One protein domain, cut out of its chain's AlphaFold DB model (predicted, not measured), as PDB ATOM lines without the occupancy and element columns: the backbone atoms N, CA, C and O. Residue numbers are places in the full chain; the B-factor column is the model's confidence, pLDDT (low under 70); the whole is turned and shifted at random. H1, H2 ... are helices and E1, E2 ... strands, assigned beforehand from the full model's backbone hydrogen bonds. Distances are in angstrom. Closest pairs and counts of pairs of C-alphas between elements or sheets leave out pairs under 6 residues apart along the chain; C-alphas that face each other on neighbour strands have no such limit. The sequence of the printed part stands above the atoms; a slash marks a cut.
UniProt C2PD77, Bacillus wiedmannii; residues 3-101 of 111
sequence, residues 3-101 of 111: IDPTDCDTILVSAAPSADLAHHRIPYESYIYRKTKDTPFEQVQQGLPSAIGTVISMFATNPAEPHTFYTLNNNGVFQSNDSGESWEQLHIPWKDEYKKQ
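What this domain is: This is residues 3 to 101 of the 111 residues of a protein of Bacillus wiedmannii (UniProt C2PD77). Two small antiparallel sheets, E4 E5 E6 and E1 E2 E3, lie one over the other like a loose, wedge-shaped sandwich, nearest along E4 and E1 and wider open at the side of E6 and E3, where parts of the unnamed stretches 45 to 57 and 81 to 95 lie. Two one-turn helices, H1 and H2, lie apart from each other beyond the same end of the strands. The 99 printed residues hold E1 H1 E2 E3 E4 E5 E6 H2 in chain order, with under half of the residues in named elements. The class is mixed, helices and strands; the whole is compact, with a radius of gyration of the C-alphas of 13.5 A and spans of 36 by 31 by 19 A.

Where its parts are: E4 is residues 58 to 62, 14.0 A long, E5 residues 65 to 73, 21.0 A, and E6 residues 76 to 80, 13.5 A. E5 bends by 69 degrees at residue 68. E1, residues 10 to 15, begins at C-alpha 10 (39.445, -20.306, -13.948) and is 16.6 A long. E2 is residues 31 to 36, 17.1 A, and E3 residues 42 to 44, 6.4 A. H1 is residues 19 to 23, 6.5 A. H2, residues 96 to 100, 7.9 A, ends at C-alpha 100 (32.459, -13.705, -42.837).

How they stand to each other: E4, E5 and E6 form a meander, each strand the antiparallel neighbour of the one before, with E5 as its inner strand. In the hairpin E4 and E5, N 60 and O 70 are within hydrogen-bond range at 3.0 A. In the hairpin E5 and E6, N 71 and O 78 are 2.9 A apart. Residues 78 to 79 of E6 also pair, antiparallel, with residues 88 to 89. In the other sheet E2 is the inner strand: N 13 of E1 and O 33 of E2 are 2.9 A apart, and in the hairpin E2 and E3, N 34 and O 42 are 2.8 A apart. Between the sheets, the closest C-alphas of E1 and E4, those of Ser 14 and Met 58, are 7.6 A apart. E2 and E5 are apart. Neither helix is on either sheet, H2 only just not on E4 E5 E6, with 4 pairs of C-alphas within 10 A. In H1 the O i to N i+4 pair is within hydrogen-bond range; in H2 0 of 1 is, beside 2 of 2 O i to N i+3 pairs.

The domain as a whole: The C-alphas farthest apart, those of Asp 38 and Glu 97, are 40.2 A apart. The printed part has no cut. The links E3 to E4 and E6 to H2 are long, with 13 and 15 residues. The mean pLDDT of the printed part is 94.5, and residue 25 is under 70.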
ATOM      1  N   ILE A   3      42.474 -16.190 -18.793       96.94
ATOM      2  CA  ILE A   3      42.476 -16.596 -17.386       96.94
ATOM      3  C   ILE A   3      41.845 -15.455 -16.587       96.94
ATOM      4  O   ILE A   3      42.040 -14.285 -16.943       96.94
ATOM      5  N   ASP A   4      41.092 -15.782 -15.541       95.50
ATOM      6  CA  ASP A   4      40.582 -14.776 -14.611       95.50
ATOM      7  C   ASP A   4      41.768 -14.128 -13.867       95.50
ATOM      8  O   ASP A   4      42.604 -14.830 -13.290       95.50
ATOM      9  N   PRO A   5      41.890 -12.788 -13.882       94.12
ATOM     10  CA  PRO A   5      43.029 -12.089 -13.290       94.12
ATOM     11  C   PRO A   5      43.111 -12.215 -11.760       94.12
ATOM     12  O   PRO A   5      44.163 -11.940 -11.184       94.12
ATOM     13  N   THR A   6      42.022 -12.611 -11.104       95.31
ATOM     14  CA  THR A   6      41.921 -12.773  -9.646       95.31
ATOM     15  C   THR A   6      41.740 -14.221  -9.199       95.31
ATOM     16  O   THR A   6      41.910 -14.513  -8.017       95.31
ATOM     17  N   ASP A   7      41.458 -15.124 -10.138       94.94
ATOM     18  CA  ASP A   7      41.322 -16.560  -9.913       94.94
ATOM     19  C   ASP A   7      41.998 -17.344 -11.047       94.94
ATOM     20  O   ASP A   7      41.379 -17.737 -12.035       94.94
ATOM     21  N   CYS A   8      43.302 -17.598 -10.919       93.44
ATOM     22  CA  CYS A   8      44.057 -18.256 -11.987       93.44
ATOM     23  C   CYS A   8      43.639 -19.712 -12.259       93.44
ATOM     24  O   CYS A   8      44.060 -20.287 -13.266       93.44
ATOM     25  N   ASP A   9      42.798 -20.287 -11.398       95.88
ATOM     26  CA  ASP A   9      42.217 -21.609 -11.582       95.88
ATOM     27  C   ASP A   9      41.080 -21.614 -12.614       95.88
ATOM     28  O   ASP A   9      40.749 -22.685 -13.126       95.88
ATOM     29  N   THR A  10      40.504 -20.452 -12.944       97.19
ATOM     30  CA  THR A  10      39.445 -20.306 -13.948       97.19
ATOM     31  C   THR A  10      40.029 -19.919 -15.309       97.19
ATOM     32  O   THR A  10      40.568 -18.824 -15.501       97.19
ATOM     33  N   ILE A  11      39.881 -20.812 -16.292       97.12
ATOM     34  CA  ILE A  11      40.465 -20.677 -17.635       97.12
ATOM     35  C   ILE A  11      39.394 -20.875 -18.708       97.12
ATOM     36  O   ILE A  11      38.619 -21.832 -18.651       97.12
ATOM     37  N   LEU A  12      39.420 -20.031 -19.744       98.06
ATOM     38  CA  LEU A  12      38.636 -20.192 -20.971       98.06
ATOM     39  C   LEU A  12      39.519 -20.469 -22.184       98.06
ATOM     40  O   LEU A  12      40.522 -19.788 -22.428       98.06
ATOM     41  N   VAL A  13      39.104 -21.423 -23.010       97.88
ATOM     42  CA  VAL A  13      39.773 -21.798 -24.261       97.88
ATOM     43  C   VAL A  13      38.745 -21.863 -25.386       97.88
ATOM     44  O   VAL A  13      37.639 -22.349 -25.193       97.88
ATOM     45  N   SER A  14      39.124 -21.395 -26.578       96.62
ATOM     46  CA  SER A  14      38.367 -21.668 -27.801       96.62
ATOM     47  C   SER A  14      39.072 -22.775 -28.569       96.62
ATOM     48  O   SER A  14      40.304 -22.780 -28.641       96.62
ATOM     49  N   ALA A  15      38.302 -23.712 -29.111       95.81
ATOM     50  CA  ALA A  15      38.820 -24.841 -29.870       95.81
ATOM     51  C   ALA A  15      37.892 -25.183 -31.039       95.81
ATOM     52  O   ALA A  15      36.695 -24.912 -30.997       95.81
ATOM     53  N   ALA A  16      38.456 -25.806 -32.070       94.19
ATOM     54  CA  ALA A  16      37.736 -26.290 -33.240       94.19
ATOM     55  C   ALA A  16      37.967 -27.802 -33.397       94.19
ATOM     56  O   ALA A  16      39.035 -28.287 -33.010       94.19
ATOM     57  N   PRO A  17      37.037 -28.554 -34.016       92.62
ATOM     58  CA  PRO A  17      37.233 -29.986 -34.262       92.62
ATOM     59  C   PRO A  17      38.408 -30.304 -35.201       92.62
ATOM     60  O   PRO A  17      38.915 -31.423 -35.204       92.62
ATOM     61  N   SER A  18      38.837 -29.343 -36.029       90.19
ATOM     62  CA  SER A  18      40.000 -29.469 -36.913       90.19
ATOM     63  C   SER A  18      40.566 -28.103 -37.304       90.19
ATOM     64  O   SER A  18      39.867 -27.091 -37.251       90.19
ATOM     65  N   ALA A  19      41.819 -28.081 -37.771       84.62
ATOM     66  CA  ALA A  19      42.438 -26.875 -38.327       84.62
ATOM     67  C   ALA A  19      41.700 -26.341 -39.573       84.62
ATOM     68  O   ALA A  19      41.701 -25.140 -39.826       84.62
ATOM     69  N   ASP A  20      41.052 -27.224 -40.341       85.06
ATOM     70  CA  ASP A  20      40.301 -26.852 -41.545       85.06
ATOM     71  C   ASP A  20      39.012 -26.087 -41.189       85.06
ATOM     72  O   ASP A  20      38.761 -24.994 -41.701       85.06
ATOM     73  N   LEU A  21      38.248 -26.593 -40.210       85.81
ATOM     74  CA  LEU A  21      37.044 -25.931 -39.681       85.81
ATOM     75  C   LEU A  21      37.351 -24.669 -38.860       85.81
ATOM     76  O   LEU A  21      36.471 -23.826 -38.682       85.81
ATOM     77  N   ALA A  22      38.594 -24.511 -38.392       81.81
ATOM     78  CA  ALA A  22      39.042 -23.294 -37.725       81.81
ATOM     79  C   ALA A  22      39.255 -22.114 -38.694       81.81
ATOM     80  O   ALA A  22      39.096 -20.965 -38.280       81.81
ATOM     81  N   HIS A  23      39.628 -22.374 -39.958       77.38
ATOM     82  CA  HIS A  23      40.171 -21.331 -40.844       77.38
ATOM     83  C   HIS A  23      39.636 -21.304 -42.283       77.38
ATOM     84  O   HIS A  23      39.559 -20.221 -42.860       77.38
ATOM     85  N   HIS A  24      39.289 -22.440 -42.895       73.56
ATOM     86  CA  HIS A  24      39.153 -22.504 -44.360       73.56
ATOM     87  C   HIS A  24      37.815 -23.052 -44.863       73.56
ATOM     88  O   HIS A  24      37.437 -22.752 -45.999       73.56
ATOM     89  N   ARG A  25      37.081 -23.829 -44.060       69.81
ATOM     90  CA  ARG A  25      35.854 -24.495 -44.517       69.81
ATOM     91  C   ARG A  25      34.601 -23.851 -43.928       69.81
ATOM     92  O   ARG A  25      34.509 -23.659 -42.725       69.81
ATOM     93  N   ILE A  26      33.631 -23.544 -44.794       73.81
ATOM     94  CA  ILE A  26      32.298 -23.068 -44.398       73.81
ATOM     95  C   ILE A  26      31.354 -24.285 -44.289       73.81
ATOM     96  O   ILE A  26      31.289 -25.071 -45.239       73.81
ATOM     97  N   PRO A  27      30.603 -24.438 -43.182       82.88
ATOM     98  CA  PRO A  27      30.586 -23.539 -42.028       82.88
ATOM     99  C   PRO A  27      31.840 -23.695 -41.151       82.88
ATOM    100  O   PRO A  27      32.311 -24.810 -40.945       82.88
ATOM    101  N   TYR A  28      32.334 -22.569 -40.621       89.88
ATOM    102  CA  TYR A  28      33.316 -22.567 -39.534       89.88
ATOM    103  C   TYR A  28      32.747 -23.301 -38.326       89.88
ATOM    104  O   TYR A  28      31.529 -23.332 -38.146       89.88
ATOM    105  N   GLU A  29      33.605 -23.859 -37.482       94.75
ATOM    106  CA  GLU A  29      33.138 -24.509 -36.265       94.75
ATOM    107  C   GLU A  29      34.083 -24.228 -35.108       94.75
ATOM    108  O   GLU A  29      35.248 -24.627 -35.129       94.75
ATOM    109  N   SER A  30      33.591 -23.504 -34.106       95.00
ATOM    110  CA  SER A  30      34.370 -23.145 -32.922       95.00
ATOM    111  C   SER A  30      33.534 -23.233 -31.656       95.00
ATOM    112  O   SER A  30      32.411 -22.745 -31.586       95.00
ATOM    113  N   TYR A  31      34.136 -23.834 -30.641       97.38
ATOM    114  CA  TYR A  31      33.574 -24.062 -29.320       97.38
ATOM    115  C   TYR A  31      34.322 -23.229 -28.286       97.38
ATOM    116  O   TYR A  31      35.473 -22.828 -28.504       97.38
ATOM    117  N   ILE A  32      33.675 -22.995 -27.146       98.25
ATOM    118  CA  ILE A  32      34.278 -22.394 -25.959       98.25
ATOM    119  C   ILE A  32      34.226 -23.430 -24.840       98.25
ATOM    120  O   ILE A  32      33.189 -24.047 -24.611       98.25
ATOM    121  N   TYR A  33      35.350 -23.621 -24.159       98.25
ATOM    122  CA  TYR A  33      35.488 -24.517 -23.022       98.25
ATOM    123  C   TYR A  33      35.996 -23.757 -21.804       98.25
ATOM    124  O   TYR A  33      36.880 -22.904 -21.932       98.25
ATOM    125  N   ARG A  34      35.481 -24.116 -20.631       97.81
ATOM    126  CA  ARG A  34      35.876 -23.591 -19.325       97.81
ATOM    127  C   ARG A  34      36.472 -24.697 -18.464       97.81
ATOM    128  O   ARG A  34      36.012 -25.831 -18.516       97.81
ATOM    129  N   LYS A  35      37.484 -24.366 -17.670       97.19
ATOM    130  CA  LYS A  35      38.053 -25.230 -16.630       97.19
ATOM    131  C   LYS A  35      38.177 -24.438 -15.338       97.19
ATOM    132  O   LYS A  35      38.570 -23.275 -15.400       97.19
ATOM    133  N   THR A  36      37.913 -25.096 -14.211       96.38
ATOM    134  CA  THR A  36      38.111 -24.538 -12.872       96.38
ATOM    135  C   THR A  36      38.975 -25.503 -12.064       96.38
ATOM    136  O   THR A  36      38.617 -26.668 -11.892       96.38
ATOM    137  N   LYS A  37      40.114 -25.047 -11.542       94.69
ATOM    138  CA  LYS A  37      41.052 -25.872 -10.753       94.69
ATOM    139  C   LYS A  37      41.469 -27.126 -11.532       94.69
ATOM    140  O   LYS A  37      41.903 -27.039 -12.682       94.69
ATOM    141  N   ASP A  38      41.300 -28.300 -10.928       94.06
ATOM    142  CA  ASP A  38      41.659 -29.607 -11.475       94.06
ATOM    143  C   ASP A  38      40.486 -30.331 -12.156       94.06
ATOM    144  O   ASP A  38      40.574 -31.531 -12.428       94.06
ATOM    145  N   THR A  39      39.382 -29.638 -12.460       94.50
ATOM    146  CA  THR A  39      38.278 -30.253 -13.209       94.50
ATOM    147  C   THR A  39      38.639 -30.440 -14.687       94.50
ATOM    148  O   THR A  39      39.505 -29.743 -15.223       94.50
ATOM    149  N   PRO A  40      37.984 -31.368 -15.402       96.62
ATOM    150  CA  PRO A  40      38.033 -31.393 -16.860       96.62
ATOM    151  C   PRO A  40      37.515 -30.084 -17.474       96.62
ATOM    152  O   PRO A  40      36.791 -29.322 -16.833       96.62
ATOM    153  N   PHE A  41      37.874 -29.843 -18.736       97.44
ATOM    154  CA  PHE A  41      37.254 -28.784 -19.528       97.44
ATOM    155  C   PHE A  41      35.794 -29.129 -19.832       97.44
ATOM    156  O   PHE A  41      35.498 -30.229 -20.302       97.44
ATOM    157  N   GLU A  42      34.906 -28.164 -19.639       97.62
ATOM    158  CA  GLU A  42      33.478 -28.267 -19.922       97.62
ATOM    159  C   GLU A  42      33.084 -27.271 -21.009       97.62
ATOM    160  O   GLU A  42      33.569 -26.139 -21.039       97.62
ATOM    161  N   GLN A  43      32.228 -27.692 -21.938       97.75
ATOM    162  CA  GLN A  43      31.782 -26.828 -23.027       97.75
ATOM    163  C   GLN A  43      30.786 -25.782 -22.512       97.75
ATOM    164  O   GLN A  43      29.772 -26.129 -21.908       97.75
ATOM    165  N   VAL A  44      31.027 -24.514 -22.839       97.94
ATOM    166  CA  VAL A  44      30.147 -23.389 -22.512       97.94
ATOM    167  C   VAL A  44      29.286 -23.043 -23.720       97.94
ATOM    168  O   VAL A  44      29.781 -22.939 -24.842       97.94
ATOM    169  N   GLN A  45      27.981 -22.885 -23.497       97.56
ATOM    170  CA  GLN A  45      27.005 -22.632 -24.569       97.56
ATOM    171  C   GLN A  45      25.960 -21.575 -24.207       97.56
ATOM    172  O   GLN A  45      25.374 -20.965 -25.098       97.56
ATOM    173  N   GLN A  46      25.694 -21.359 -22.916       98.44
ATOM    174  CA  GLN A  46      24.614 -20.482 -22.486       98.44
ATOM    175  C   GLN A  46      24.881 -19.035 -22.918       98.44
ATOM    176  O   GLN A  46      25.874 -18.432 -22.517       98.44
ATOM    177  N   GLY A  47      23.977 -18.498 -23.742       98.00
ATOM    178  CA  GLY A  47      24.037 -17.122 -24.239       98.00
ATOM    179  C   GLY A  47      25.050 -16.866 -25.362       98.00
ATOM    180  O   GLY A  47      25.190 -15.736 -25.824       98.00
ATOM    181  N   LEU A  48      25.718 -17.915 -25.846       98.19
ATOM    182  CA  LEU A  48      26.602 -17.866 -27.008       98.19
ATOM    183  C   LEU A  48      25.858 -18.284 -28.290       98.19
ATOM    184  O   LEU A  48      24.863 -19.013 -28.227       98.19
ATOM    185  N   PRO A  49      26.329 -17.855 -29.476       96.12
ATOM    186  CA  PRO A  49      25.802 -18.341 -30.745       96.12
ATOM    187  C   PRO A  49      26.139 -19.825 -30.957       96.12
ATOM    188  O   PRO A  49      27.006 -20.394 -30.297       96.12
ATOM    189  N   SER A  50      25.479 -20.445 -31.942       95.81
ATOM    190  CA  SER A  50      25.824 -21.793 -32.418       95.81
ATOM    191  C   SER A  50      27.321 -21.908 -32.733       95.81
ATOM    192  O   SER A  50      27.880 -21.041 -33.403       95.81
ATOM    193  N   ALA A  51      27.952 -23.013 -32.320       95.62
ATOM    194  CA  ALA A  51      29.342 -23.315 -32.670       95.62
ATOM    195  C   ALA A  51      29.534 -23.446 -34.191       95.62
ATOM    196  O   ALA A  51      30.516 -22.954 -34.747       95.62
ATOM    197  N   ILE A  52      28.560 -24.053 -34.875       94.31
ATOM    198  CA  ILE A  52      28.516 -24.137 -36.337       94.31
ATOM    199  C   ILE A  52      28.204 -22.747 -36.901       94.31
ATOM    200  O   ILE A  52      27.209 -22.127 -36.525       94.31
ATOM    201  N   GLY A  53      29.035 -22.291 -37.835       93.44
ATOM    202  CA  GLY A  53      29.013 -20.953 -38.423       93.44
ATOM    203  C   GLY A  53      29.849 -19.923 -37.657       93.44
ATOM    204  O   GLY A  53      29.942 -18.779 -38.107       93.44
ATOM    205  N   THR A  54      30.471 -20.309 -36.541       94.56
ATOM    206  CA  THR A  54      31.248 -19.407 -35.686       94.56
ATOM    207  C   THR A  54      32.742 -19.622 -35.889       94.56
ATOM    208  O   THR A  54      33.240 -20.746 -35.825       94.56
ATOM    209  N   VAL A  55      33.462 -18.530 -36.157       93.75
ATOM    210  CA  VAL A  55      34.932 -18.530 -36.201       93.75
ATOM    211  C   VAL A  55      35.508 -18.582 -34.787       93.75
ATOM    212  O   VAL A  55      34.797 -18.371 -33.802       93.75
ATOM    213  N   ILE A  56      36.821 -18.799 -34.686       93.31
ATOM    214  CA  ILE A  56      37.532 -18.784 -33.407       93.31
ATOM    215  C   ILE A  56      37.169 -17.559 -32.554       93.31
ATOM    216  O   ILE A  56      37.113 -16.428 -33.041       93.31
ATOM    217  N   SER A  57      36.932 -17.804 -31.267       96.31
ATOM    218  CA  SER A  57      36.598 -16.763 -30.299       96.31
ATOM    219  C   SER A  57      37.858 -16.217 -29.624       96.31
ATOM    220  O   SER A  57      38.667 -16.974 -29.077       96.31
ATOM    221  N   MET A  58      38.030 -14.897 -29.674       97.31
ATOM    222  CA  MET A  58      39.106 -14.182 -28.989       97.31
ATOM    223  C   MET A  58      38.638 -13.736 -27.615       97.31
ATOM    224  O   MET A  58      37.567 -13.158 -27.519       97.31
ATOM    225  N   PHE A  59      39.457 -13.936 -26.584       97.94
ATOM    226  CA  PHE A  59      39.097 -13.583 -25.213       97.94
ATOM    227  C   PHE A  59      39.944 -12.438 -24.675       97.94
ATOM    228  O   PHE A  59      41.128 -12.339 -25.002       97.94
ATOM    229  N   ALA A  60      39.348 -11.644 -23.793       97.88
ATOM    230  CA  ALA A  60      40.038 -10.653 -22.982       97.88
ATOM    231  C   ALA A  60      39.436 -10.609 -21.571       97.88
ATOM    232  O   ALA A  60      38.255 -10.899 -21.379       97.88
ATOM    233  N   THR A  61      40.261 -10.233 -20.599       97.56
ATOM    234  CA  THR A  61      39.880  -9.959 -19.208       97.56
ATOM    235  C   THR A  61      40.488  -8.628 -18.779       97.56
ATOM    236  O   THR A  61      41.395  -8.110 -19.438       97.56
ATOM    237  N   ASN A  62      39.988  -8.063 -17.683       95.75
ATOM    238  CA  ASN A  62      40.485  -6.818 -17.111       95.75
ATOM    239  C   ASN A  62      40.713  -7.008 -15.601       95.75
ATOM    240  O   ASN A  62      39.764  -7.361 -14.908       95.75
ATOM    241  N   PRO A  63      41.921  -6.761 -15.050       94.19
ATOM    242  CA  PRO A  63      42.168  -6.867 -13.608       94.19
ATOM    243  C   PRO A  63      41.278  -5.978 -12.729       94.19
ATOM    244  O   PRO A  63      41.099  -6.280 -11.552       94.19
ATOM    245  N   ALA A  64      40.727  -4.891 -13.279       95.56
ATOM    246  CA  ALA A  64      39.769  -4.039 -12.575       95.56
ATOM    247  C   ALA A  64      38.346  -4.632 -12.517       95.56
ATOM    248  O   ALA A  64      37.509  -4.127 -11.771       95.56
ATOM    249  N   GLU A  65      38.075  -5.699 -13.273       95.75
ATOM    250  CA  GLU A  65      36.784  -6.388 -13.370       95.75
ATOM    251  C   GLU A  65      36.974  -7.896 -13.100       95.75
ATOM    252  O   GLU A  65      36.987  -8.710 -14.030       95.75
ATOM    253  N   PRO A  66      37.161  -8.294 -11.827       94.81
ATOM    254  CA  PRO A  66      37.244  -9.702 -11.435       94.81
ATOM    255  C   PRO A  66      36.064 -10.512 -11.978       94.81
ATOM    256  O   PRO A  66      34.955  -9.983 -12.088       94.81
ATOM    257  N   HIS A  67      36.287 -11.788 -12.309       96.31
ATOM    258  CA  HIS A  67      35.235 -12.709 -12.776       96.31
ATOM    259  C   HIS A  67      34.545 -12.306 -14.085       96.31
ATOM    260  O   HIS A  67      33.600 -12.964 -14.521       96.31
ATOM    261  N   THR A  68      35.038 -11.257 -14.749       98.00
ATOM    262  CA  THR A  68      34.475 -10.760 -15.999       98.00
ATOM    263  C   THR A  68      35.337 -11.188 -17.174       98.00
ATOM    264  O   THR A  68      36.545 -10.936 -17.223       98.00
ATOM    265  N   PHE A  69      34.699 -11.814 -18.157       98.44
ATOM    266  CA  PHE A  69      35.323 -12.196 -19.414       98.44
ATOM    267  C   PHE A  69      34.601 -11.549 -20.581       98.44
ATOM    268  O   PHE A  69      33.376 -11.445 -20.610       98.44
ATOM    269  N   TYR A  70      35.374 -11.190 -21.595       98.44
ATOM    270  CA  TYR A  70      34.863 -10.720 -22.869       98.44
ATOM    271  C   TYR A  70      35.295 -11.680 -23.960       98.44
ATOM    272  O   TYR A  70      36.419 -12.192 -23.938       98.44
ATOM    273  N   THR A  71      34.417 -11.904 -24.929       98.38
ATOM    274  CA  THR A  71      34.747 -12.656 -26.133       98.38
ATOM    275  C   THR A  71      34.285 -11.935 -27.386       98.38
ATOM    276  O   THR A  71      33.256 -11.261 -27.392       98.38
ATOM    277  N   LEU A  72      35.062 -12.073 -28.453       97.94
ATOM    278  CA  LEU A  72      34.791 -11.522 -29.772       97.94
ATOM    279  C   LEU A  72      34.880 -12.641 -30.812       97.94
ATOM    280  O   LEU A  72      35.901 -13.325 -30.917       97.94
ATOM    281  N   ASN A  73      33.830 -12.777 -31.619       96.06
ATOM    282  CA  ASN A  73      33.809 -13.618 -32.814       96.06
ATOM    283  C   ASN A  73      33.028 -12.929 -33.949       96.06
ATOM    284  O   ASN A  73      32.616 -11.775 -33.839       96.06
ATOM    285  N   ASN A  74      32.822 -13.632 -35.061       95.31
ATOM    286  CA  ASN A  74      32.131 -13.113 -36.244       95.31
ATOM    287  C   ASN A  74      30.652 -12.737 -35.993       95.31
ATOM    288  O   ASN A  74      30.058 -12.032 -36.811       95.31
ATOM    289  N   ASN A  75      30.060 -13.151 -34.869       95.69
ATOM    290  CA  ASN A  75      28.685 -12.822 -34.485       95.69
ATOM    291  C   ASN A  75      28.571 -11.615 -33.541       95.69
ATOM    292  O   ASN A  75      27.454 -11.151 -33.316       95.69
ATOM    293  N   GLY A  76      29.680 -11.098 -33.004       97.06
ATOM    294  CA  GLY A  76      29.672  -9.929 -32.126       97.06
ATOM    295  C   GLY A  76      30.616 -10.033 -30.937       97.06
ATOM    296  O   GLY A  76      31.502 -10.890 -30.883       97.06
ATOM    297  N   VAL A  77      30.389  -9.131 -29.982       98.00
ATOM    298  CA  VAL A  77      31.063  -9.098 -28.682       98.00
ATOM    299  C   VAL A  77      30.097  -9.602 -27.619       98.00
ATOM    300  O   VAL A  77      28.938  -9.189 -27.591       98.00
ATOM    301  N   PHE A  78      30.582 -10.469 -26.743       98.56
ATOM    302  CA  PHE A  78      29.820 -11.027 -25.634       98.56
ATOM    303  C   PHE A  78      30.589 -10.812 -24.334       98.56
ATOM    304  O   PHE A  78      31.823 -10.785 -24.333       98.56
ATOM    305  N   GLN A  79      29.853 -10.672 -23.241       98.69
ATOM    306  CA  GLN A  79      30.377 -10.515 -21.891       98.69
ATOM    307  C   GLN A  79      29.834 -11.634 -21.006       98.69
ATOM    308  O   GLN A  79      28.668 -12.001 -21.110       98.69
ATOM    309  N   SER A  80      30.679 -12.150 -20.128       98.62
ATOM    310  CA  SER A  80      30.295 -12.964 -18.982       98.62
ATOM    311  C   SER A  80      30.709 -12.213 -17.724       98.62
ATOM    312  O   SER A  80      31.836 -11.727 -17.655       98.62
ATOM    313  N   ASN A  81      29.806 -12.128 -16.747       98.00
ATOM    314  CA  ASN A  81      30.050 -11.529 -15.427       98.00
ATOM    315  C   ASN A  81      30.093 -12.599 -14.314       98.00
ATOM    316  O   ASN A  81      29.995 -12.279 -13.131       98.00
ATOM    317  N   ASP A  82      30.177 -13.876 -14.697       97.44
ATOM    318  CA  ASP A  82      30.092 -15.055 -13.829       97.44
ATOM    319  C   ASP A  82      31.217 -16.059 -14.128       97.44
ATOM    320  O   ASP A  82      31.024 -17.274 -14.173       97.44
ATOM    321  N   SER A  83      32.428 -15.547 -14.349       96.81
ATOM    322  CA  SER A  83      33.631 -16.354 -14.568       96.81
ATOM    323  C   SER A  83      33.557 -17.269 -15.798       96.81
ATOM    324  O   SER A  83      34.166 -18.343 -15.828       96.81
ATOM    325  N   GLY A  84      32.836 -16.843 -16.836       97.44
ATOM    326  CA  GLY A  84      32.712 -17.545 -18.111       97.44
ATOM    327  C   GLY A  84      31.633 -18.627 -18.144       97.44
ATOM    328  O   GLY A  84      31.665 -19.440 -19.071       97.44
ATOM    329  N   GLU A  85      30.727 -18.685 -17.164       97.25
ATOM    330  CA  GLU A  85      29.663 -19.698 -17.091       97.25
ATOM    331  C   GLU A  85      28.504 -19.388 -18.043       97.25
ATOM    332  O   GLU A  85      28.050 -20.274 -18.776       97.25
ATOM    333  N   SER A  86      28.071 -18.130 -18.096       98.38
ATOM    334  CA  SER A  86      27.038 -17.658 -19.012       98.38
ATOM    335  C   SER A  86      27.415 -16.331 -19.661       98.38
ATOM    336  O   SER A  86      28.244 -15.572 -19.160       98.38
ATOM    337  N   TRP A  87      26.844 -16.084 -20.838       98.75
ATOM    338  CA  TRP A  87      27.220 -14.956 -21.680       98.75
ATOM    339  C   TRP A  87      26.014 -14.129 -22.093       98.75
ATOM    340  O   TRP A  87      24.918 -14.643 -22.300       98.75
ATOM    341  N   GLU A  88      26.243 -12.843 -22.294       98.69
ATOM    342  CA  GLU A  88      25.285 -11.921 -22.883       98.69
ATOM    343  C   GLU A  88      25.944 -11.184 -24.045       98.69
ATOM    344  O   GLU A  88      27.098 -10.757 -23.967       98.69
ATOM    345  N   GLN A  89      25.219 -11.038 -25.153       98.25
ATOM    346  CA  GLN A  89      25.705 -10.259 -26.284       98.25
ATOM    347  C   GLN A  89      25.638  -8.766 -25.954       98.25
ATOM    348  O   GLN A  89      24.578  -8.243 -25.610       98.25
ATOM    349  N   LEU A  90      26.749  -8.055 -26.131       97.75
ATOM    350  CA  LEU A  90      26.762  -6.604 -26.002       97.75
ATOM    351  C   LEU A  90      26.077  -5.969 -27.218       97.75
ATOM    352  O   LEU A  90      26.369  -6.309 -28.367       97.75
ATOM    353  N   HIS A  91      25.191  -5.005 -26.969       95.44
ATOM    354  CA  HIS A  91      24.448  -4.287 -28.009       95.44
ATOM    355  C   HIS A  91      25.323  -3.258 -28.742       95.44
ATOM    356  O   HIS A  91      25.170  -2.046 -28.588       95.44
ATOM    357  N   ILE A  92      26.245  -3.758 -29.560       94.00
ATOM    358  CA  ILE A  92      27.137  -2.972 -30.414       94.00
ATOM    359  C   ILE A  92      26.687  -3.152 -31.871       94.00
ATOM    360  O   ILE A  92      26.423  -4.288 -32.277       94.00
ATOM    361  N   PRO A  93      26.600  -2.081 -32.687       95.12
ATOM    362  CA  PRO A  93      26.277  -2.210 -34.104       95.12
ATOM    363  C   PRO A  93      27.185  -3.224 -34.807       95.12
ATOM    364  O   PRO A  93      28.404  -3.050 -34.859       95.12
ATOM    365  N   TRP A  94      26.581  -4.272 -35.367       95.00
ATOM    366  CA  TRP A  94      27.298  -5.367 -36.014       95.00
ATOM    367  C   TRP A  94      26.856  -5.513 -37.464       95.00
ATOM    368  O   TRP A  94      25.684  -5.761 -37.746       95.00
ATOM    369  N   LYS A  95      27.786  -5.337 -38.403       95.62
ATOM    370  CA  LYS A  95      27.480  -5.436 -39.832       95.62
ATOM    371  C   LYS A  95      27.500  -6.890 -40.290       95.62
ATOM    372  O   LYS A  95      28.358  -7.666 -39.877       95.62
ATOM    373  N   ASP A  96      26.630  -7.235 -41.237       93.75
ATOM    374  CA  ASP A  96      26.583  -8.589 -41.808       93.75
ATOM    375  C   ASP A  96      27.888  -9.006 -42.504       93.75
ATOM    376  O   ASP A  96      28.196 -10.195 -42.577       93.75
ATOM    377  N   GLU A  97      28.693  -8.050 -42.978       93.56
ATOM    378  CA  GLU A  97      30.011  -8.327 -43.562       93.56
ATOM    379  C   GLU A  97      30.992  -8.957 -42.557       93.56
ATOM    380  O   GLU A  97      31.804  -9.797 -42.947       93.56
ATOM    381  N   TYR A  98      30.873  -8.634 -41.262       93.00
ATOM    382  CA  TYR A  98      31.743  -9.168 -40.208       93.00
ATOM    383  C   TYR A  98      31.488 -10.647 -39.923       93.00
ATOM    384  O   TYR A  98      32.401 -11.354 -39.504       93.00
ATOM    385  N   LYS A  99      30.295 -11.165 -40.256       91.44
ATOM    386  CA  LYS A  99      29.959 -12.592 -40.100       91.44
ATOM    387  C   LYS A  99      30.843 -13.519 -40.940       91.44
ATOM    388  O   LYS A  99      30.873 -14.720 -40.687       91.44
ATOM    389  N   LYS A 100      31.561 -12.974 -41.928       89.44
ATOM    390  CA  LYS A 100      32.459 -13.705 -42.837       89.44
ATOM    391  C   LYS A 100      33.945 -13.472 -42.542       89.44
ATOM    392  O   LYS A 100      34.780 -13.879 -43.344       89.44
ATOM    393  N   GLN A 101      34.280 -12.769 -41.461       89.75
ATOM    394  CA  GLN A 101      35.647 -12.349 -41.151       89.75
ATOM    395  C   GLN A 101      36.137 -12.968 -39.842       89.75
ATOM    396  O   GLN A 101      35.352 -13.248 -38.937       89.75
TER     397      GLN A 101